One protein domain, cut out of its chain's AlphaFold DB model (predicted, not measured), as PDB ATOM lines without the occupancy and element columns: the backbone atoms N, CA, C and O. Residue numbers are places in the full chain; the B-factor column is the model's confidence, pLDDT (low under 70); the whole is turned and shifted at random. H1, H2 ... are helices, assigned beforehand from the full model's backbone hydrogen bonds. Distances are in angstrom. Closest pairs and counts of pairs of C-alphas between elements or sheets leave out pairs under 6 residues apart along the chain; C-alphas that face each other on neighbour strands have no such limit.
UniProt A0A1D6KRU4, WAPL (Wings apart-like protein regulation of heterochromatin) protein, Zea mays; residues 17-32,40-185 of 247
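AT A GLANCE: This is residues 17 to 32 and 40 to 185 of the 247 residues of the protein "WAPL (Wings apart-like protein regulation of heterochromatin) protein" of Zea mays (UniProt A0A1D6KRU4). A long helical hairpin, H4 and H5, makes the core; H2 packs along H5, H7 along H4, and short H3 and H6 cap the end where H4 begins and H5 ends. The loop of residues 59 to 78 reaches up to 36 A from the mean of the C-alphas, and H1 lies off to one side, touching no helix. The printed part has 162 residues with seven named helices, H1 to H7 in chain order, and no named strand: all helix. It is only just compact, close to loose, with a radius of gyration of the C-alphas of 17.9 A and spans of 61 by 42 by 29 A.

IN THESE COORDINATES: Find C-alpha 88 at (1.781, -5.650, -3.435); from there H4, residues 88 to 112, runs 36.9 A. H5, residues 120 to 140, covers 31.0 A. H7, residues 166 to 183, runs 26.0 A to C-alpha 183 at (-10.145, -36.601, -6.354). Look also for H2 at residues 47 to 58, H3 at 79 to 85, H6 at 144 to 152 and H1 at 17 to 26.

HOW THE PARTS SIT: Start at the hairpin: H4 and H5 touch, closest at the C-alphas of Cys 99 and Ser 125, 4.9 A, opposite ways at a tilt of 37 degrees, only just steep. H2 touches H5, the C-alphas of Glu 56 and Ile 135 closest at 4.7 A, the same way at a shallow 20 degrees. With residues 97 to 107 alone, H4 touches H7, closest at the C-alphas of His 100 and Ile 173, 6.4 A. H6 touches H3, closest at the C-alphas of Arg 84 and Asn 146, 6.8 A. In each helix, every O i to N i+4 pair is within hydrogen-bond range.

THE WHOLE: Residues 33 to 39 are not printed; C-alphas 32 and 40 are 14.3 A apart. The links H2 to H3 and H6 to H7 are long. Look for pLDDT under 70 at residues 40 to 41, 62 to 77, 111 to 122 and 184 to 185.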
ATOM      1  N   LEU A  17      12.375 -18.206 -23.952       87.56
ATOM      2  CA  LEU A  17      11.734 -19.179 -23.062       87.56
ATOM      3  C   LEU A  17      12.652 -20.368 -22.759       87.56
ATOM      4  O   LEU A  17      12.699 -20.813 -21.611       87.56
ATOM      5  N   LEU A  18      13.419 -20.838 -23.747       88.75
ATOM      6  CA  LEU A  18      14.438 -21.871 -23.558       88.75
ATOM      7  C   LEU A  18      15.504 -21.419 -22.569       88.75
ATOM      8  O   LEU A  18      15.860 -22.171 -21.660       88.75
ATOM      9  N   LYS A  19      15.983 -20.178 -22.705       93.25
ATOM     10  CA  LYS A  19      17.006 -19.663 -21.800       93.25
ATOM     11  C   LYS A  19      16.478 -19.466 -20.381       93.25
ATOM     12  O   LYS A  19      17.176 -19.784 -19.422       93.25
ATOM     13  N   VAL A  20      15.240 -18.994 -20.236       93.06
ATOM     14  CA  VAL A  20      14.562 -18.899 -18.935       93.06
ATOM     15  C   VAL A  20      14.420 -20.284 -18.301       93.06
ATOM     16  O   VAL A  20      14.748 -20.449 -17.128       93.06
ATOM     17  N   GLU A  21      13.988 -21.291 -19.062       91.62
ATOM     18  CA  GLU A  21      13.870 -22.665 -18.567       91.62
ATOM     19  C   GLU A  21      15.225 -23.227 -18.111       91.62
ATOM     20  O   GLU A  21      15.316 -23.789 -17.019       91.62
ATOM     21  N   GLU A  22      16.284 -23.034 -18.902       93.81
ATOM     22  CA  GLU A  22      17.650 -23.444 -18.557       93.81
ATOM     23  C   GLU A  22      18.106 -22.828 -17.227       93.81
ATOM     24  O   GLU A  22      18.592 -23.541 -16.345       93.81
ATOM     25  N   ILE A  23      17.896 -21.519 -17.048       94.94
ATOM     26  CA  ILE A  23      18.250 -20.811 -15.813       94.94
ATOM     27  C   ILE A  23      17.472 -21.395 -14.632       94.94
ATOM     28  O   ILE A  23      18.080 -21.773 -13.630       94.94
ATOM     29  N   LEU A  24      16.149 -21.533 -14.748       93.50
ATOM     30  CA  LEU A  24      15.304 -22.048 -13.667       93.50
ATOM     31  C   LEU A  24      15.655 -23.490 -13.277       93.50
ATOM     32  O   LEU A  24      15.613 -23.827 -12.090       93.50
ATOM     33  N   LEU A  25      16.020 -24.337 -14.245       93.31
ATOM     34  CA  LEU A  25      16.521 -25.691 -13.990       93.31
ATOM     35  C   LEU A  25      17.871 -25.657 -13.269       93.31
ATOM     36  O   LEU A  25      18.052 -26.381 -12.288       93.31
ATOM     37  N   SER A  26      18.796 -24.794 -13.703       95.19
ATOM     38  CA  SER A  26      20.115 -24.644 -13.071       95.19
ATOM     39  C   SER A  26      20.003 -24.182 -11.613       95.19
ATOM     40  O   SER A  26      20.701 -24.691 -10.734       95.19
ATOM     41  N   CYS A  27      19.043 -23.295 -11.337       92.44
ATOM     42  CA  CYS A  27      18.724 -22.797 -10.003       92.44
ATOM     43  C   CYS A  27      17.884 -23.779  -9.170       92.44
ATOM     44  O   CYS A  27      17.638 -23.511  -7.998       92.44
ATOM     45  N   LYS A  28      17.456 -24.917  -9.738       92.81
ATOM     46  CA  LYS A  28      16.580 -25.914  -9.092       92.81
ATOM     47  C   LYS A  28      15.206 -25.360  -8.682       92.81
ATOM     48  O   LYS A  28      14.570 -25.887  -7.772       92.81
ATOM     49  N   GLU A  29      14.725 -24.327  -9.372       91.56
ATOM     50  CA  GLU A  29      13.405 -23.728  -9.129       91.56
ATOM     51  C   GLU A  29      12.271 -24.543  -9.754       91.56
ATOM     52  O   GLU A  29      11.136 -24.513  -9.272       91.56
ATOM     53  N   ILE A  30      12.576 -25.282 -10.821       90.19
ATOM     54  CA  ILE A  30      11.637 -26.156 -11.523       90.19
ATOM     55  C   ILE A  30      12.267 -27.533 -11.759       90.19
ATOM     56  O   ILE A  30      13.487 -27.680 -11.798       90.19
ATOM     57  N   LYS A  31      11.431 -28.562 -11.919       87.06
ATOM     58  CA  LYS A  31      11.883 -29.925 -12.252       87.06
ATOM     59  C   LYS A  31      12.087 -30.083 -13.765       87.06
ATOM     60  O   LYS A  31      11.435 -29.370 -14.520       87.06
ATOM     61  N   PRO A  32      12.939 -30.993 -14.250       83.06
ATOM     62  CA  PRO A  32      12.962 -31.316 -15.676       83.06
ATOM     63  C   PRO A  32      11.580 -31.814 -16.133       83.06
ATOM     64  O   PRO A  32      10.902 -32.526 -15.391       83.06
ATOM     65  N   THR A  40       5.285 -24.783 -24.169       57.16
ATOM     66  CA  THR A  40       4.332 -23.659 -24.197       57.16
ATOM     67  C   THR A  40       3.135 -23.842 -23.263       57.16
ATOM     68  O   THR A  40       2.434 -22.875 -22.974       57.16
ATOM     69  N   THR A  41       2.903 -25.055 -22.752       65.19
ATOM     70  CA  THR A  41       1.842 -25.342 -21.776       65.19
ATOM     71  C   THR A  41       2.363 -25.456 -20.349       65.19
ATOM     72  O   THR A  41       1.596 -25.784 -19.448       65.19
ATOM     73  N   ARG A  42       3.655 -25.191 -20.125       76.50
ATOM     74  CA  ARG A  42       4.291 -25.326 -18.822       76.50
ATOM     75  C   ARG A  42       3.891 -24.173 -17.885       76.50
ATOM     76  O   ARG A  42       4.261 -23.026 -18.149       76.50
ATOM     77  N   PRO A  43       3.174 -24.435 -16.776       79.44
ATOM     78  CA  PRO A  43       2.713 -23.381 -15.876       79.44
ATOM     79  C   PRO A  43       3.830 -22.519 -15.286       79.44
ATOM     80  O   PRO A  43       3.614 -21.335 -15.031       79.44
ATOM     81  N   GLU A  44       5.012 -23.103 -15.079       85.19
ATOM     82  CA  GLU A  44       6.163 -22.441 -14.463       85.19
ATOM     83  C   GLU A  44       6.925 -21.494 -15.404       85.19
ATOM     84  O   GLU A  44       7.844 -20.813 -14.965       85.19
ATOM     85  N   LEU A  45       6.561 -21.416 -16.687       86.06
ATOM     86  CA  LEU A  45       7.206 -20.511 -17.647       86.06
ATOM     87  C   LEU A  45       6.339 -19.299 -18.006       86.06
ATOM     88  O   LEU A  45       6.741 -18.469 -18.820       86.06
ATOM     89  N   CYS A  46       5.152 -19.152 -17.402       87.62
ATOM     90  CA  CYS A  46       4.335 -17.968 -17.643       87.62
ATOM     91  C   CYS A  46       4.865 -16.749 -16.869       87.62
ATOM     92  O   CYS A  46       5.369 -16.859 -15.749       87.62
ATOM     93  N   SER A  47       4.681 -15.555 -17.438       91.06
ATOM     94  CA  SER A  47       5.137 -14.291 -16.839       91.06
ATOM     95  C   SER A  47       4.602 -14.063 -15.422       91.06
ATOM     96  O   SER A  47       5.335 -13.583 -14.559       91.06
ATOM     97  N   LYS A  48       3.352 -14.467 -15.148       93.69
ATOM     98  CA  LYS A  48       2.768 -14.405 -13.799       93.69
ATOM     99  C   LYS A  48       3.555 -15.256 -12.807       93.69
ATOM    100  O   LYS A  48       3.844 -14.790 -11.713       93.69
ATOM    101  N   TRP A  49       3.912 -16.482 -13.178       94.69
ATOM    102  CA  TRP A  49       4.664 -17.365 -12.293       94.69
ATOM    103  C   TRP A  49       6.074 -16.833 -12.040       94.69
ATOM    104  O   TRP A  49       6.509 -16.821 -10.893       94.69
ATOM    105  N   LEU A  50       6.751 -16.324 -13.076       94.56
ATOM    106  CA  LEU A  50       8.077 -15.708 -12.949       94.56
ATOM    107  C   LEU A  50       8.053 -14.489 -12.020       94.56
ATOM    108  O   LEU A  50       8.901 -14.374 -11.142       94.56
ATOM    109  N   ALA A  51       7.054 -13.612 -12.159       96.12
ATOM    110  CA  ALA A  51       6.889 -12.462 -11.273       96.12
ATOM    111  C   ALA A  51       6.691 -12.896  -9.811       96.12
ATOM    112  O   ALA A  51       7.334 -12.356  -8.911       96.12
ATOM    113  N   LEU A  52       5.853 -13.912  -9.575       96.81
ATOM    114  CA  LEU A  52       5.649 -14.465  -8.238       96.81
ATOM    115  C   LEU A  52       6.910 -15.153  -7.694       96.81
ATOM    116  O   LEU A  52       7.213 -15.002  -6.517       96.81
ATOM    117  N   LEU A  53       7.674 -15.869  -8.524       95.12
ATOM    118  CA  LEU A  53       8.958 -16.443  -8.116       95.12
ATOM    119  C   LEU A  53       9.928 -15.338  -7.671       95.12
ATOM    120  O   LEU A  53      10.543 -15.463  -6.614       95.12
ATOM    121  N   THR A  54      10.041 -14.249  -8.432       94.31
ATOM    122  CA  THR A  54      10.888 -13.107  -8.063       94.31
ATOM    123  C   THR A  54      10.466 -12.517  -6.718       94.31
ATOM    124  O   THR A  54      11.315 -12.289  -5.857       94.31
ATOM    125  N   MET A  55       9.161 -12.334  -6.491       94.62
ATOM    126  CA  MET A  55       8.639 -11.865  -5.202       94.62
ATOM    127  C   MET A  55       8.898 -12.864  -4.065       94.62
ATOM    128  O   MET A  55       9.264 -12.442  -2.970       94.62
ATOM    129  N   GLU A  56       8.758 -14.173  -4.311       93.25
ATOM    130  CA  GLU A  56       9.059 -15.232  -3.333       93.25
ATOM    131  C   GLU A  56      10.510 -15.124  -2.867       93.25
ATOM    132  O   GLU A  56      10.755 -15.135  -1.661       93.25
ATOM    133  N   LYS A  57      11.453 -14.972  -3.810       91.00
ATOM    134  CA  LYS A  57      12.886 -14.847  -3.514       91.00
ATOM    135  C   LYS A  57      13.232 -13.536  -2.821       91.00
ATOM    136  O   LYS A  57      14.007 -13.557  -1.873       91.00
ATOM    137  N   ALA A  58      12.628 -12.426  -3.235       90.06
ATOM    138  CA  ALA A  58      12.835 -11.129  -2.596       90.06
ATOM    139  C   ALA A  58      12.270 -11.070  -1.163       90.06
ATOM    140  O   ALA A  58      12.745 -10.285  -0.347       90.06
ATOM    141  N   CYS A  59      11.283 -11.913  -0.833       90.38
ATOM    142  CA  CYS A  59      10.739 -12.030   0.521       90.38
ATOM    143  C   CYS A  59      11.507 -13.015   1.417       90.38
ATOM    144  O   CYS A  59      11.149 -13.145   2.587       90.38
ATOM    145  N   LEU A  60      12.514 -13.741   0.927       87.00
ATOM    146  CA  LEU A  60      13.292 -14.629   1.792       87.00
ATOM    147  C   LEU A  60      14.105 -13.796   2.783       87.00
ATOM    148  O   LEU A  60      14.982 -13.048   2.371       87.00
ATOM    149  N   SER A  61      13.847 -13.965   4.079       70.69
ATOM    150  CA  SER A  61      14.782 -13.516   5.111       70.69
ATOM    151  C   SER A  61      15.872 -14.563   5.268       70.69
ATOM    152  O   SER A  61      15.559 -15.724   5.538       70.69
ATOM    153  N   ALA A  62      17.139 -14.174   5.148       59.50
ATOM    154  CA  ALA A  62      18.201 -15.011   5.687       59.50
ATOM    155  C   ALA A  62      18.195 -14.887   7.213       59.50
ATOM    156  O   ALA A  62      18.251 -13.790   7.761       59.50
ATOM    157  N   VAL A  63      18.104 -16.026   7.893       53.53
ATOM    158  CA  VAL A  63      18.485 -16.134   9.299       53.53
ATOM    159  C   VAL A  63      19.876 -16.750   9.281       53.53
ATOM    160  O   VAL A  63      20.016 -17.964   9.150       53.53
ATOM    161  N   ALA A  64      20.909 -15.911   9.305       43.94
ATOM    162  CA  ALA A  64      22.250 -16.386   9.604       43.94
ATOM    163  C   ALA A  64      22.315 -16.630  11.118       43.94
ATOM    164  O   ALA A  64      22.196 -15.692  11.901       43.94
ATOM    165  N   LEU A  65      22.430 -17.895  11.523       44.78
ATOM    166  CA  LEU A  65      22.888 -18.257  12.862       44.78
ATOM    167  C   LEU A  65      24.416 -18.183  12.808       44.78
ATOM    168  O   LEU A  65      25.064 -19.117  12.341       44.78
ATOM    169  N   GLU A  66      24.983 -17.040  13.181       42.12
ATOM    170  CA  GLU A  66      26.413 -16.945  13.466       42.12
ATOM    171  C   GLU A  66      26.633 -17.316  14.934       42.12
ATOM    172  O   GLU A  66      26.125 -16.646  15.830       42.12
ATOM    173  N   ASP A  67      27.426 -18.360  15.191       50.66
ATOM    174  CA  ASP A  67      27.800 -18.809  16.544       50.66
ATOM    175  C   ASP A  67      28.675 -17.785  17.313       50.66
ATOM    176  O   ASP A  67      29.129 -18.066  18.423       50.66
ATOM    177  N   THR A  68      28.926 -16.591  16.759       49.81
ATOM    178  CA  THR A  68      29.818 -15.579  17.358       49.81
ATOM    179  C   THR A  68      29.414 -14.108  17.184       49.81
ATOM    180  O   THR A  68      30.181 -13.237  17.589       49.81
ATOM    181  N   SER A  69      28.225 -13.775  16.675       47.16
ATOM    182  CA  SER A  69      27.740 -12.384  16.674       47.16
ATOM    183  C   SER A  69      26.227 -12.340  16.469       47.16
ATOM    184  O   SER A  69      25.718 -12.929  15.522       47.16
ATOM    185  N   ASP A  70      25.511 -11.609  17.327       50.38
ATOM    186  CA  ASP A  70      24.061 -11.345  17.265       50.38
ATOM    187  C   ASP A  70      23.654 -10.463  16.054       50.38
ATOM    188  O   ASP A  70      22.856  -9.531  16.180       50.38
ATOM    189  N   MET A  71      24.201 -10.699  14.859       49.47
ATOM    190  CA  MET A  71      23.840  -9.967  13.644       49.47
ATOM    191  C   MET A  71      23.265 -10.899  12.581       49.47
ATOM    192  O   MET A  71      23.967 -11.559  11.821       49.47
ATOM    193  N   VAL A  72      21.936 -10.877  12.484       49.66
ATOM    194  CA  VAL A  72      21.188 -11.451  11.367       49.66
ATOM    195  C   VAL A  72      21.517 -10.646  10.106       49.66
ATOM    196  O   VAL A  72      21.118  -9.490   9.981       49.66
ATOM    197  N   LEU A  73      22.232 -11.245   9.150       48.31
ATOM    198  CA  LEU A  73      22.311 -10.704   7.792       48.31
ATOM    199  C   LEU A  73      20.919 -10.791   7.156       48.31
ATOM    200  O   LEU A  73      20.521 -11.842   6.658       48.31
ATOM    201  N   GLU A  74      20.167  -9.691   7.172       50.56
ATOM    202  CA  GLU A  74      18.883  -9.590   6.477       50.56
ATOM    203  C   GLU A  74      19.097  -9.649   4.952       50.56
ATOM    204  O   GLU A  74      19.192  -8.619   4.278       50.56
ATOM    205  N   LEU A  75      19.131 -10.849   4.352       49.03
ATOM    206  CA  LEU A  75      18.805 -10.937   2.924       49.03
ATOM    207  C   LEU A  75      17.373 -10.412   2.740       49.03
ATOM    208  O   LEU A  75      16.464 -10.817   3.463       49.03
ATOM    209  N   GLY A  76      17.194  -9.502   1.782       54.50
ATOM    210  CA  GLY A  76      15.893  -8.934   1.413       54.50
ATOM    211  C   GLY A  76      15.621  -7.518   1.930       54.50
ATOM    212  O   GLY A  76      14.689  -6.883   1.437       54.50
ATOM    213  N   GLY A  77      16.434  -6.986   2.854       66.81
ATOM    214  CA  GLY A  77      16.253  -5.639   3.412       66.81
ATOM    215  C   GLY A  77      14.800  -5.343   3.818       66.81
ATOM    216  O   GLY A  77      14.047  -6.226   4.227       66.81
ATOM    217  N   ASN A  78      14.346  -4.106   3.615       83.38
ATOM    218  CA  ASN A  78      12.960  -3.714   3.893       83.38
ATOM    219  C   ASN A  78      11.961  -4.103   2.776       83.38
ATOM    220  O   ASN A  78      10.864  -3.534   2.722       83.38
ATOM    221  N   PHE A  79      12.303  -5.036   1.871       91.50
ATOM    222  CA  PHE A  79      11.457  -5.372   0.717       91.50
ATOM    223  C   PHE A  79      10.055  -5.804   1.146       91.50
ATOM    224  O   PHE A  79       9.078  -5.331   0.577       91.50
ATOM    225  N   LYS A  80       9.929  -6.640   2.185       91.19
ATOM    226  CA  LYS A  80       8.625  -7.100   2.700       91.19
ATOM    227  C   LYS A  80       7.731  -5.943   3.148       91.19
ATOM    228  O   LYS A  80       6.517  -5.987   2.959       91.19
ATOM    229  N   GLU A  81       8.329  -4.919   3.751       93.00
ATOM    230  CA  GLU A  81       7.620  -3.732   4.227       93.00
ATOM    231  C   GLU A  81       7.235  -2.834   3.049       93.00
ATOM    232  O   GLU A  81       6.098  -2.374   2.971       93.00
ATOM    233  N   THR A  82       8.144  -2.658   2.088       94.88
ATOM    234  CA  THR A  82       7.893  -1.923   0.841       94.88
ATOM    235  C   THR A  82       6.789  -2.589   0.014       94.88
ATOM    236  O   THR A  82       5.875  -1.918  -0.459       94.88
ATOM    237  N   LEU A  83       6.809  -3.922  -0.096       95.88
ATOM    238  CA  LEU A  83       5.787  -4.717  -0.775       95.88
ATOM    239  C   LEU A  83       4.403  -4.466  -0.170       95.88
ATOM    240  O   LEU A  83       3.431  -4.332  -0.907       95.88
ATOM    241  N   ARG A  84       4.304  -4.355   1.160       96.88
ATOM    242  CA  ARG A  84       3.060  -3.954   1.829       96.88
ATOM    243  C   ARG A  84       2.682  -2.512   1.512       96.88
ATOM    244  O   ARG A  84       1.550  -2.262   1.115       96.88
ATOM    245  N   GLN A  85       3.602  -1.572   1.720       97.44
ATOM    246  CA  GLN A  85       3.345  -0.133   1.587       97.44
ATOM    247  C   GLN A  85       2.884   0.256   0.179       97.44
ATOM    248  O   GLN A  85       2.075   1.169   0.033       97.44
ATOM    249  N   LEU A  86       3.360  -0.457  -0.841       97.56
ATOM    250  CA  LEU A  86       2.982  -0.250  -2.237       97.56
ATOM    251  C   LEU A  86       1.758  -1.077  -2.678       97.56
ATOM    252  O   LEU A  86       1.425  -1.076  -3.858       97.56
ATOM    253  N   GLY A  87       1.087  -1.788  -1.763       97.62
ATOM    254  CA  GLY A  87      -0.109  -2.587  -2.067       97.62
ATOM    255  C   GLY A  87       0.169  -3.941  -2.731       97.62
ATOM    256  O   GLY A  87      -0.759  -4.650  -3.105       97.62
ATOM    257  N   GLY A  88       1.427  -4.364  -2.834       97.94
ATOM    258  CA  GLY A  88       1.781  -5.650  -3.435       97.94
ATOM    259  C   GLY A  88       1.205  -6.853  -2.679       97.94
ATOM    260  O   GLY A  88       0.806  -7.830  -3.307       97.94
ATOM    261  N   LEU A  89       1.079  -6.790  -1.346       97.81
ATOM    262  CA  LEU A  89       0.414  -7.860  -0.580       97.81
ATOM    263  C   LEU A  89      -1.081  -7.985  -0.914       97.81
ATOM    264  O   LEU A  89      -1.615  -9.096  -0.950       97.81
ATOM    265  N   ASP A  90      -1.747  -6.867  -1.195       97.69
ATOM    266  CA  ASP A  90      -3.144  -6.835  -1.622       97.69
ATOM    267  C   ASP A  90      -3.318  -7.498  -2.993       97.69
ATOM    268  O   ASP A  90      -4.261  -8.269  -3.197       97.69
ATOM    269  N   ASP A  91      -2.382  -7.247  -3.907       97.75
ATOM    270  CA  ASP A  91      -2.354  -7.867  -5.230       97.75
ATOM    271  C   ASP A  91      -2.089  -9.370  -5.154       97.75
ATOM    272  O   ASP A  91      -2.801 -10.149  -5.794       97.75
ATOM    273  N   ILE A  92      -1.149  -9.809  -4.312       98.06
ATOM    274  CA  ILE A  92      -0.926 -11.239  -4.052       98.06
ATOM    275  C   ILE A  92      -2.191 -11.897  -3.493       98.06
ATOM    276  O   ILE A  92      -2.571 -12.983  -3.940       98.06
ATOM    277  N   PHE A  93      -2.898 -11.233  -2.573       97.50
ATOM    278  CA  PHE A  93      -4.161 -11.757  -2.058       97.50
ATOM    279  C   PHE A  93      -5.230 -11.861  -3.161       97.50
ATOM    280  O   PHE A  93      -5.949 -12.859  -3.233       97.50
ATOM    281  N   ASN A  94      -5.308 -10.890  -4.075       96.38
ATOM    282  CA  ASN A  94      -6.217 -10.959  -5.222       96.38
ATOM    283  C   ASN A  94      -5.886 -12.122  -6.163       96.38
ATOM    284  O   ASN A  94      -6.795 -12.829  -6.600       96.38
ATOM    285  N   VAL A  95      -4.602 -12.351  -6.459       96.56
ATOM    286  CA  VAL A  95      -4.172 -13.502  -7.269       96.56
ATOM    287  C   VAL A  95      -4.584 -14.805  -6.589       96.56
ATOM    288  O   VAL A  95      -5.187 -15.658  -7.236       96.56
ATOM    289  N   MET A  96      -4.360 -14.925  -5.280       96.44
ATOM    290  CA  MET A  96      -4.765 -16.091  -4.493       96.44
ATOM    291  C   MET A  96      -6.283 -16.348  -4.553       96.44
ATOM    292  O   MET A  96      -6.708 -17.483  -4.772       96.44
ATOM    293  N   VAL A  97      -7.110 -15.306  -4.415       95.44
ATOM    294  CA  VAL A  97      -8.580 -15.401  -4.530       95.44
ATOM    295  C   VAL A  97      -9.016 -15.830  -5.934       95.44
ATOM    296  O   VAL A  97      -9.915 -16.660  -6.075       95.44
ATOM    297  N   ASN A  98      -8.363 -15.311  -6.976       93.81
ATOM    298  CA  ASN A  98      -8.639 -15.716  -8.353       93.81
ATOM    299  C   ASN A  98      -8.285 -17.193  -8.579       93.81
ATOM    300  O   ASN A  98      -9.096 -17.931  -9.135       93.81
ATOM    301  N   CYS A  99      -7.127 -17.648  -8.090       94.38
ATOM    302  CA  CYS A  99      -6.739 -19.057  -8.156       94.38
ATOM    303  C   CYS A  99      -7.737 -19.961  -7.423       94.38
ATOM    304  O   CYS A  99      -8.104 -21.005  -7.956       94.38
ATOM    305  N   HIS A 100      -8.222 -19.552  -6.243       93.19
ATOM    306  CA  HIS A 100      -9.277 -20.280  -5.536       93.19
ATOM    307  C   HIS A 100     -10.530 -20.440  -6.411       93.19
ATOM    308  O   HIS A 100     -11.038 -21.546  -6.547       93.19
ATOM    309  N   SER A 101     -11.027 -19.356  -7.015       91.25
ATOM    310  CA  SER A 101     -12.231 -19.387  -7.862       91.25
ATOM    311  C   SER A 101     -12.095 -20.353  -9.047       91.25
ATOM    312  O   SER A 101     -13.008 -21.131  -9.320       91.25
ATOM    313  N   GLU A 102     -10.944 -20.356  -9.725       90.81
ATOM    314  CA  GLU A 102     -10.689 -21.275 -10.844       90.81
ATOM    315  C   GLU A 102     -10.608 -22.742 -10.393       90.81
ATOM    316  O   GLU A 102     -11.168 -23.625 -11.042       90.81
ATOM    317  N   LEU A 103      -9.975 -23.012  -9.250       90.38
ATOM    318  CA  LEU A 103      -9.896 -24.363  -8.688       90.38
ATOM    319  C   LEU A 103     -11.248 -24.860  -8.156       90.38
ATOM    320  O   LEU A 103     -11.568 -26.040  -8.286       90.38
ATOM    321  N   GLU A 104     -12.070 -23.973  -7.599       89.44
ATOM    322  CA  GLU A 104     -13.413 -24.311  -7.126       89.44
ATOM    323  C   GLU A 104     -14.329 -24.732  -8.287       89.44
ATOM    324  O   GLU A 104     -15.103 -25.680  -8.144       89.44
ATOM    325  N   LYS A 105     -14.223 -24.068  -9.447       88.56
ATOM    326  CA  LYS A 105     -14.932 -24.482 -10.671       88.56
ATOM    327  C   LYS A 105     -14.539 -25.898 -11.077       88.56
ATOM    328  O   LYS A 105     -15.425 -26.719 -11.280       88.56
ATOM    329  N   LEU A 106     -13.239 -26.211 -11.083       84.44
ATOM    330  CA  LEU A 106     -12.757 -27.555 -11.411       84.44
ATOM    331  C   LEU A 106     -13.370 -28.627 -10.496       84.44
ATOM    332  O   LEU A 106     -13.824 -29.657 -10.984       84.44
ATOM    333  N   VAL A 107     -13.390 -28.398  -9.177       84.56
ATOM    334  CA  VAL A 107     -13.963 -29.364  -8.220       84.56
ATOM    335  C   VAL A 107     -15.458 -29.569  -8.463       84.56
ATOM    336  O   VAL A 107     -15.942 -30.701  -8.393       84.56
ATOM    337  N   LYS A 108     -16.194 -28.498  -8.783       85.31
ATOM    338  CA  LYS A 108     -17.620 -28.583  -9.126       85.31
ATOM    339  C   LYS A 108     -17.832 -29.357 -10.423       85.31
ATOM    340  O   LYS A 108     -18.647 -30.276 -10.434       85.31
ATOM    341  N   ASP A 109     -17.062 -29.062 -11.463       79.56
ATOM    342  CA  ASP A 109     -17.184 -29.722 -12.764       79.56
ATOM    343  C   ASP A 109     -16.870 -31.223 -12.657       79.56
ATOM    344  O   ASP A 109     -17.667 -32.053 -13.100       79.56
ATOM    345  N   ALA A 110     -15.790 -31.583 -11.950       73.50
ATOM    346  CA  ALA A 110     -15.399 -32.969 -11.679       73.50
ATOM    347  C   ALA A 110     -16.450 -33.762 -10.882       73.50
ATOM    348  O   ALA A 110     -16.520 -34.985 -10.987       73.50
ATOM    349  N   SER A 111     -17.284 -33.079 -10.092       65.88
ATOM    350  CA  SER A 111     -18.397 -33.709  -9.375       65.88
ATOM    351  C   SER A 111     -19.636 -33.956 -10.249       65.88
ATOM    352  O   SER A 111     -20.512 -34.724  -9.853       65.88
ATOM    353  N   THR A 112     -19.719 -33.327 -11.431       62.81
ATOM    354  CA  THR A 112     -20.918 -33.334 -12.292       62.81
ATOM    355  C   THR A 112     -20.774 -34.095 -13.612       62.81
ATOM    356  O   THR A 112     -21.794 -34.496 -14.171       62.81
ATOM    357  N   THR A 113     -19.560 -34.359 -14.105       50.19
ATOM    358  CA  THR A 113     -19.320 -35.099 -15.360       50.19
ATOM    359  C   THR A 113     -18.006 -35.892 -15.327       50.19
ATOM    360  O   THR A 113     -17.072 -35.545 -14.610       50.19
ATOM    361  N   VAL A 114     -17.915 -36.971 -16.120       50.28
ATOM    362  CA  VAL A 114     -16.638 -37.634 -16.448       50.28
ATOM    363  C   VAL A 114     -15.860 -36.660 -17.335       50.28
ATOM    364  O   VAL A 114     -16.177 -36.504 -18.512       50.28
ATOM    365  N   VAL A 115     -14.932 -35.913 -16.741       47.09
ATOM    366  CA  VAL A 115     -14.244 -34.799 -17.402       47.09
ATOM    367  C   VAL A 115     -13.212 -35.324 -18.405       47.09
ATOM    368  O   VAL A 115     -12.107 -35.698 -18.032       47.09
ATOM    369  N   GLU A 116     -13.551 -35.275 -19.694       43.16
ATOM    370  CA  GLU A 116     -12.574 -34.977 -20.747       43.16
ATOM    371  C   GLU A 116     -12.445 -33.449 -20.823       43.16
ATOM    372  O   GLU A 116     -13.312 -32.757 -21.359       43.16
ATOM    373  N   GLY A 117     -11.401 -32.882 -20.216       43.81
ATOM    374  CA  GLY A 117     -11.239 -31.431 -20.103       43.81
ATOM    375  C   GLY A 117      -9.775 -31.012 -20.136       43.81
ATOM    376  O   GLY A 117      -8.950 -31.588 -19.437       43.81
ATOM    377  N   LYS A 118      -9.475 -29.994 -20.959       48.66
ATOM    378  CA  LYS A 118      -8.156 -29.359 -21.150       48.66
ATOM    379  C   LYS A 118      -7.392 -29.204 -19.830       48.66
ATOM    380  O   LYS A 118      -7.616 -28.271 -19.063       48.66
ATOM    381  N   GLU A 119      -6.422 -30.082 -19.645       51.34
ATOM    382  CA  GLU A 119      -5.668 -30.301 -18.411       51.34
ATOM    383  C   GLU A 119      -4.842 -29.077 -17.945       51.34
ATOM    384  O   GLU A 119      -4.536 -28.935 -16.766       51.34
ATOM    385  N   GLY A 120      -4.541 -28.116 -18.829       57.47
ATOM    386  CA  GLY A 120      -3.568 -27.046 -18.554       57.47
ATOM    387  C   GLY A 120      -3.988 -25.917 -17.592       57.47
ATOM    388  O   GLY A 120      -3.145 -25.408 -16.853       57.47
ATOM    389  N   ALA A 121      -5.256 -25.490 -17.572       60.34
ATOM    390  CA  ALA A 121      -5.671 -24.292 -16.812       60.34
ATOM    391  C   ALA A 121      -5.757 -24.493 -15.275       60.34
ATOM    392  O   ALA A 121      -5.300 -23.620 -14.524       60.34
ATOM    393  N   PRO A 122      -6.274 -25.627 -14.762       63.78
ATOM    394  CA  PRO A 122      -6.310 -25.882 -13.320       63.78
ATOM    395  C   PRO A 122      -4.926 -26.159 -12.717       63.78
ATOM    396  O   PRO A 122      -4.632 -25.735 -11.595       63.78
ATOM    397  N   LEU A 123      -4.045 -26.806 -13.489       75.62
ATOM    398  CA  LEU A 123      -2.635 -26.988 -13.140       75.62
ATOM    399  C   LEU A 123      -1.949 -25.630 -12.928       75.62
ATOM    400  O   LEU A 123      -1.285 -25.426 -11.914       75.62
ATOM    401  N   GLN A 124      -2.206 -24.654 -13.806       85.50
ATOM    402  CA  GLN A 124      -1.663 -23.304 -13.654       85.50
ATOM    403  C   GLN A 124      -2.160 -22.585 -12.395       85.50
ATOM    404  O   GLN A 124      -1.358 -21.987 -11.675       85.50
ATOM    405  N   SER A 125      -3.459 -22.659 -12.099       91.00
ATOM    406  CA  SER A 125      -4.029 -22.007 -10.913       91.00
ATOM    407  C   SER A 125      -3.475 -22.586  -9.611       91.00
ATOM    408  O   SER A 125      -3.186 -21.831  -8.685       91.00
ATOM    409  N   THR A 126      -3.246 -23.901  -9.562       90.81
ATOM    410  CA  THR A 126      -2.611 -24.562  -8.412       90.81
ATOM    411  C   THR A 126      -1.176 -24.074  -8.215       90.81
ATOM    412  O   THR A 126      -0.792 -23.698  -7.109       90.81
ATOM    413  N   THR A 127      -0.385 -24.015  -9.288       91.25
ATOM    414  CA  THR A 127       1.014 -23.578  -9.208       91.25
ATOM    415  C   THR A 127       1.135 -22.113  -8.769       91.25
ATOM    416  O   THR A 127       1.968 -21.792  -7.919       91.25
ATOM    417  N   LEU A 128       0.292 -21.218  -9.296       95.12
ATOM    418  CA  LEU A 128       0.266 -19.807  -8.887       95.12
ATOM    419  C   LEU A 128      -0.191 -19.639  -7.430       95.12
ATOM    420  O   LEU A 128       0.393 -18.844  -6.693       95.12
ATOM    421  N   LEU A 129      -1.187 -20.417  -6.993       96.31
ATOM    422  CA  LEU A 129      -1.661 -20.423  -5.609       96.31
ATOM    423  C   LEU A 129      -0.541 -20.784  -4.628       96.31
ATOM    424  O   LEU A 129      -0.339 -20.078  -3.642       96.31
ATOM    425  N   LEU A 130       0.222 -21.842  -4.917       94.56
ATOM    426  CA  LEU A 130       1.349 -22.258  -4.077       94.56
ATOM    427  C   LEU A 130       2.418 -21.164  -3.966       94.56
ATOM    428  O   LEU A 130       2.968 -20.954  -2.886       94.56
ATOM    429  N   LYS A 131       2.689 -20.435  -5.055       95.94
ATOM    430  CA  LYS A 131       3.589 -19.275  -5.020       95.94
ATOM    431  C   LYS A 131       3.044 -18.155  -4.137       95.94
ATOM    432  O   LYS A 131       3.788 -17.623  -3.321       95.94
ATOM    433  N   CYS A 132       1.753 -17.834  -4.244       98.00
ATOM    434  CA  CYS A 132       1.126 -16.820  -3.393       98.00
ATOM    435  C   CYS A 132       1.250 -17.179  -1.907       98.00
ATOM    436  O   CYS A 132       1.660 -16.337  -1.115       98.00
ATOM    437  N   LEU A 133       0.956 -18.430  -1.535       97.56
ATOM    438  CA  LEU A 133       1.064 -18.895  -0.149       97.56
ATOM    439  C   LEU A 133       2.490 -18.748   0.394       97.56
ATOM    440  O   LEU A 133       2.667 -18.204   1.480       97.56
ATOM    441  N   LYS A 134       3.500 -19.141  -0.389       96.38
ATOM    442  CA  LYS A 134       4.914 -18.981  -0.021       96.38
ATOM    443  C   LYS A 134       5.334 -17.522   0.134       96.38
ATOM    444  O   LYS A 134       6.037 -17.186   1.078       96.38
ATOM    445  N   ILE A 135       4.902 -16.638  -0.770       96.75
ATOM    446  CA  ILE A 135       5.178 -15.197  -0.650       96.75
ATOM    447  C   ILE A 135       4.567 -14.652   0.641       96.75
ATOM    448  O   ILE A 135       5.235 -13.914   1.355       96.75
ATOM    449  N   LEU A 136       3.321 -15.016   0.953       96.94
ATOM    450  CA  LEU A 136       2.621 -14.547   2.152       96.94
ATOM    451  C   LEU A 136       3.267 -15.076   3.440       96.94
ATOM    452  O   LEU A 136       3.440 -14.317   4.394       96.94
ATOM    453  N   GLU A 137       3.664 -16.348   3.462       95.44
ATOM    454  CA  GLU A 137       4.453 -16.938   4.549       95.44
ATOM    455  C   GLU A 137       5.760 -16.160   4.748       95.44
ATOM    456  O   GLU A 137       6.015 -15.622   5.826       95.44
ATOM    457  N   ASN A 138       6.541 -15.996   3.679       93.62
ATOM    458  CA  ASN A 138       7.811 -15.283   3.721       93.62
ATOM    459  C   ASN A 138       7.633 -13.821   4.152       93.62
ATOM    460  O   ASN A 138       8.376 -13.331   5.000       93.62
ATOM    461  N   ALA A 139       6.634 -13.119   3.616       94.31
ATOM    462  CA  ALA A 139       6.368 -11.719   3.932       94.31
ATOM    463  C   ALA A 139       5.921 -11.514   5.386       94.31
ATOM    464  O   ALA A 139       6.184 -10.457   5.954       94.31
ATOM    465  N   THR A 140       5.265 -12.500   6.002       93.88
ATOM    466  CA  THR A 140       4.827 -12.426   7.406       93.88
ATOM    467  C   THR A 140       5.865 -12.938   8.397       93.88
ATOM    468  O   THR A 140       5.817 -12.566   9.574       93.88
ATOM    469  N   PHE A 141       6.824 -13.750   7.948       90.94
ATOM    470  CA  PHE A 141       7.929 -14.207   8.780       90.94
ATOM    471  C   PHE A 141       8.711 -13.013   9.345       90.94
ATOM    472  O   PHE A 141       9.223 -12.182   8.589       90.94
ATOM    473  N   LEU A 142       8.764 -12.930  10.681       88.19
ATOM    474  CA  LEU A 142       9.368 -11.837  11.458       88.19
ATOM    475  C   LEU A 142       8.835 -10.418  11.150       88.19
ATOM    476  O   LEU A 142       9.481  -9.442  11.508       88.19
ATOM    477  N   SER A 143       7.645 -10.269  10.546       90.56
ATOM    478  CA  SER A 143       7.022  -8.951  10.312       90.56
ATOM    479  C   SER A 143       5.623  -8.861  10.923       90.56
ATOM    480  O   SER A 143       4.628  -9.300  10.337       90.56
ATOM    481  N   ASP A 144       5.520  -8.256  12.109       94.12
ATOM    482  CA  ASP A 144       4.233  -8.037  12.788       94.12
ATOM    483  C   ASP A 144       3.337  -7.041  12.047       94.12
ATOM    484  O   ASP A 144       2.110  -7.192  12.033       94.12
ATOM    485  N   ASN A 145       3.938  -6.078  11.347       95.75
ATOM    486  CA  ASN A 145       3.208  -5.152  10.490       95.75
ATOM    487  C   ASN A 145       2.538  -5.891   9.320       95.75
ATOM    488  O   ASN A 145       1.361  -5.657   9.047       95.75
ATOM    489  N   ASN A 146       3.240  -6.822   8.657       96.25
ATOM    490  CA  ASN A 146       2.650  -7.625   7.580       96.25
ATOM    491  C   ASN A 146       1.590  -8.599   8.088       96.25
ATOM    492  O   ASN A 146       0.548  -8.736   7.447       96.25
ATOM    493  N   LYS A 147       1.802  -9.227   9.255       96.94
ATOM    494  CA  LYS A 147       0.772 -10.060   9.902       96.94
ATOM    495  C   LYS A 147      -0.500  -9.247  10.147       96.94
ATOM    496  O   LYS A 147      -1.581  -9.654   9.731       96.94
ATOM    497  N   THR A 148      -0.364  -8.080  10.775       98.00
ATOM    498  CA  THR A 148      -1.494  -7.199  11.102       98.00
ATOM    499  C   THR A 148      -2.208  -6.716   9.840       98.00
ATOM    500  O   THR A 148      -3.438  -6.763   9.774       98.00
ATOM    501  N   HIS A 149      -1.451  -6.326   8.809       98.19
ATOM    502  CA  HIS A 149      -1.997  -5.902   7.518       98.19
ATOM    503  C   HIS A 149      -2.857  -6.993   6.879       98.19
ATOM    504  O   HIS A 149      -4.028  -6.750   6.598       98.19
ATOM    505  N   LEU A 150      -2.335  -8.215   6.732       97.75
ATOM    506  CA  LEU A 150      -3.093  -9.327   6.147       97.75
ATOM    507  C   LEU A 150      -4.332  -9.686   6.973       97.75
ATOM    508  O   LEU A 150      -5.399  -9.905   6.405       97.75
ATOM    509  N   LEU A 151      -4.232  -9.697   8.306       97.69
ATOM    510  CA  LEU A 151      -5.376  -9.981   9.180       97.69
ATOM    511  C   LEU A 151      -6.492  -8.931   9.066       97.69
ATOM    512  O   LEU A 151      -7.656  -9.259   9.298       97.69
ATOM    513  N   SER A 152      -6.158  -7.698   8.675       97.25
ATOM    514  CA  SER A 152      -7.137  -6.633   8.426       97.25
ATOM    515  C   SER A 152      -7.865  -6.772   7.082       97.25
ATOM    516  O   SER A 152      -8.922  -6.169   6.881       97.25
ATOM    517  N   MET A 153      -7.342  -7.587   6.158       96.00
ATOM    518  CA  MET A 153      -7.903  -7.720   4.819       96.00
ATOM    519  C   MET A 153      -9.143  -8.610   4.774       96.00
ATOM    520  O   MET A 153      -9.274  -9.619   5.474       96.00
ATOM    521  N   SER A 154     -10.021  -8.292   3.822       94.50
ATOM    522  CA  SER A 154     -11.104  -9.179   3.415       94.50
ATOM    523  C   SER A 154     -11.340  -9.119   1.907       94.50
ATOM    524  O   SER A 154     -11.171  -8.074   1.278       94.50
ATOM    525  N   ARG A 155     -11.725 -10.248   1.308       93.56
ATOM    526  CA  ARG A 155     -12.015 -10.369  -0.131       93.56
ATOM    527  C   ARG A 155     -13.236 -11.253  -0.350       93.56
ATOM    528  O   ARG A 155     -13.573 -12.097   0.475       93.56
ATOM    529  N   LYS A 156     -13.929 -11.051  -1.467       88.31
ATOM    530  CA  LYS A 156     -15.043 -11.912  -1.880       88.31
ATOM    531  C   LYS A 156     -14.516 -12.999  -2.813       88.31
ATOM    532  O   LYS A 156     -13.902 -12.668  -3.816       88.31
ATOM    533  N   LEU A 157     -14.814 -14.266  -2.518       83.75
ATOM    534  CA  LEU A 157     -14.497 -15.385  -3.421       83.75
ATOM    535  C   LEU A 157     -15.434 -15.439  -4.639       83.75
ATOM    536  O   LEU A 157     -15.067 -15.956  -5.687       83.75
ATOM    537  N   SER A 158     -16.641 -14.872  -4.521       78.19
ATOM    538  CA  SER A 158     -17.574 -14.699  -5.638       78.19
ATOM    539  C   SER A 158     -18.376 -13.399  -5.489       78.19
ATOM    540  O   SER A 158     -18.587 -12.943  -4.359       78.19
ATOM    541  N   PRO A 159     -18.896 -12.807  -6.583       76.75
ATOM    542  CA  PRO A 159     -19.656 -11.553  -6.523       76.75
ATOM    543  C   PRO A 159     -20.881 -11.606  -5.597       76.75
ATOM    544  O   PRO A 159     -21.270 -10.588  -5.022       76.75
ATOM    545  N   LYS A 160     -21.475 -12.798  -5.439       76.38
ATOM    546  CA  LYS A 160     -22.687 -13.041  -4.641       76.38
ATOM    547  C   LYS A 160     -22.390 -13.377  -3.174       76.38
ATOM    548  O   LYS A 160     -23.305 -13.346  -2.355       76.38
ATOM    549  N   CYS A 161     -21.140 -13.690  -2.831       77.00
ATOM    550  CA  CYS A 161     -20.749 -14.067  -1.475       77.00
ATOM    551  C   CYS A 161     -20.442 -12.850  -0.591       77.00
ATOM    552  O   CYS A 161     -20.076 -11.765  -1.055       77.00
ATOM    553  N   ARG A 162     -20.558 -13.060   0.727       86.12
ATOM    554  CA  ARG A 162     -20.001 -12.137   1.725       86.12
ATOM    555  C   ARG A 162     -18.478 -12.097   1.586       86.12
ATOM    556  O   ARG A 162     -17.872 -13.066   1.130       86.12
ATOM    557  N   SER A 163     -17.874 -10.975   1.967       91.88
ATOM    558  CA  SER A 163     -16.421 -10.919   2.094       91.88
ATOM    559  C   SER A 163     -15.970 -11.891   3.182       91.88
ATOM    560  O   SER A 163     -16.597 -12.002   4.237       91.88
ATOM    561  N   LEU A 164     -14.894 -12.611   2.902       93.50
ATOM    562  CA  LEU A 164     -14.190 -13.449   3.856       93.50
ATOM    563  C   LEU A 164     -12.940 -12.709   4.310       93.50
ATOM    564  O   LEU A 164     -12.283 -12.044   3.506       93.50
ATOM    565  N   SER A 165     -12.616 -12.826   5.596       96.56
ATOM    566  CA  SER A 165     -11.318 -12.390   6.106       96.56
ATOM    567  C   SER A 165     -10.196 -13.173   5.427       96.56
ATOM    568  O   SER A 165     -10.429 -14.263   4.901       96.56
ATOM    569  N   PHE A 166      -8.972 -12.652   5.479       96.50
ATOM    570  CA  PHE A 166      -7.788 -13.383   5.024       96.50
ATOM    571  C   PHE A 166      -7.738 -14.817   5.574       96.50
ATOM    572  O   PHE A 166      -7.655 -15.770   4.804       96.50
ATOM    573  N   VAL A 167      -7.918 -14.980   6.890       96.81
ATOM    574  CA  VAL A 167      -7.972 -16.301   7.545       96.81
ATOM    575  C   VAL A 167      -9.105 -17.162   6.980       96.81
ATOM    576  O   VAL A 167      -8.902 -18.342   6.708       96.81
ATOM    577  N   GLY A 168     -10.283 -16.574   6.751       95.75
ATOM    578  CA  GLY A 168     -11.407 -17.274   6.133       95.75
ATOM    579  C   GLY A 168     -11.077 -17.789   4.731       95.75
ATOM    580  O   GLY A 168     -11.407 -18.927   4.411       95.75
ATOM    581  N   VAL A 169     -10.383 -16.994   3.912       95.62
ATOM    582  CA  VAL A 169      -9.936 -17.427   2.580       95.62
ATOM    583  C   VAL A 169      -8.896 -18.546   2.673       95.62
ATOM    584  O   VAL A 169      -9.019 -19.525   1.945       95.62
ATOM    585  N   ILE A 170      -7.925 -18.458   3.591       96.62
ATOM    586  CA  ILE A 170      -6.927 -19.521   3.803       96.62
ATOM    587  C   ILE A 170      -7.597 -20.850   4.170       96.62
ATOM    588  O   ILE A 170      -7.260 -21.877   3.587       96.62
ATOM    589  N   LEU A 171      -8.584 -20.841   5.072       96.06
ATOM    590  CA  LEU A 171      -9.327 -22.054   5.435       96.06
ATOM    591  C   LEU A 171     -10.064 -22.662   4.233       96.06
ATOM    592  O   LEU A 171      -9.949 -23.862   3.998       96.06
ATOM    593  N   ASN A 172     -10.736 -21.836   3.424       94.69
ATOM    594  CA  ASN A 172     -11.409 -22.304   2.205       94.69
ATOM    595  C   ASN A 172     -10.414 -22.901   1.196       94.69
ATOM    596  O   ASN A 172     -10.691 -23.924   0.578       94.69
ATOM    597  N   ILE A 173      -9.225 -22.305   1.054       94.81
ATOM    598  CA  ILE A 173      -8.159 -22.849   0.203       94.81
ATOM    599  C   ILE A 173      -7.692 -24.219   0.705       94.81
ATOM    600  O   ILE A 173      -7.524 -25.133  -0.101       94.81
ATOM    601  N   VAL A 174      -7.492 -24.386   2.014       95.25
ATOM    602  CA  VAL A 174      -7.092 -25.676   2.601       95.25
ATOM    603  C   VAL A 174      -8.159 -26.743   2.352       95.25
ATOM    604  O   VAL A 174      -7.824 -27.858   1.948       95.25
ATOM    605  N   GLU A 175      -9.437 -26.407   2.532       93.88
ATOM    606  CA  GLU A 175     -10.563 -27.298   2.228       93.88
ATOM    607  C   GLU A 175     -10.590 -27.690   0.744       93.88
ATOM    608  O   GLU A 175     -10.712 -28.871   0.413       93.88
ATOM    609  N   LEU A 176     -10.396 -26.719  -0.151       91.62
ATOM    610  CA  LEU A 176     -10.377 -26.934  -1.595       91.62
ATOM    611  C   LEU A 176      -9.219 -27.839  -2.035       91.62
ATOM    612  O   LEU A 176      -9.430 -28.798  -2.779       91.62
ATOM    613  N   LEU A 177      -8.002 -27.576  -1.552       91.25
ATOM    614  CA  LEU A 177      -6.829 -28.412  -1.828       91.25
ATOM    615  C   LEU A 177      -7.004 -29.829  -1.266       91.25
ATOM    616  O   LEU A 177      -6.607 -30.802  -1.908       91.25
ATOM    617  N   SER A 178      -7.648 -29.960  -0.104       91.38
ATOM    618  CA  SER A 178      -7.975 -31.262   0.485       91.38
ATOM    619  C   SER A 178      -8.962 -32.042  -0.388       91.38
ATOM    620  O   SER A 178      -8.740 -33.222  -0.659       91.38
ATOM    621  N   ALA A 179     -10.016 -31.391  -0.891       88.94
ATOM    622  CA  ALA A 179     -10.969 -32.005  -1.816       88.94
ATOM    623  C   ALA A 179     -10.295 -32.442  -3.129       88.94
ATOM    624  O   ALA A 179     -10.494 -33.571  -3.580       88.94
ATOM    625  N   LEU A 180      -9.438 -31.593  -3.707       85.81
ATOM    626  CA  LEU A 180      -8.656 -31.920  -4.905       85.81
ATOM    627  C   LEU A 180      -7.737 -33.130  -4.691       85.81
ATOM    628  O   LEU A 180      -7.667 -34.009  -5.547       85.81
ATOM    629  N   SER A 181      -7.073 -33.220  -3.536       86.25
ATOM    630  CA  SER A 181      -6.212 -34.362  -3.204       86.25
ATOM    631  C   SER A 181      -6.989 -35.685  -3.117       86.25
ATOM    632  O   SER A 181      -6.469 -36.736  -3.498       86.25
ATOM    633  N   LEU A 182      -8.248 -35.654  -2.664       84.62
ATOM    634  CA  LEU A 182      -9.116 -36.835  -2.645       84.62
ATOM    635  C   LEU A 182      -9.538 -37.271  -4.053       84.62
ATOM    636  O   LEU A 182      -9.579 -38.472  -4.315       84.62
ATOM    637  N   LEU A 183      -9.801 -36.320  -4.955       77.62
ATOM    638  CA  LEU A 183     -10.145 -36.601  -6.354       77.62
ATOM    639  C   LEU A 183      -8.972 -37.209  -7.141       77.62
ATOM    640  O   LEU A 183      -9.187 -38.001  -8.052       77.62
ATOM    641  N   GLN A 184      -7.732 -36.878  -6.772       67.38
ATOM    642  CA  GLN A 184      -6.519 -37.389  -7.422       67.38
ATOM    643  C   GLN A 184      -6.174 -38.843  -7.078       67.38
ATOM    644  O   GLN A 184      -5.236 -39.385  -7.658       67.38
ATOM    645  N   LYS A 185      -6.884 -39.499  -6.152       55.00
ATOM    646  CA  LYS A 185      -6.695 -40.932  -5.902       55.00
ATOM    647  C   LYS A 185      -7.503 -41.717  -6.940       55.00
ATOM    648  O   LYS A 185      -8.713 -41.852  -6.749       55.00
TER     649      LYS A 185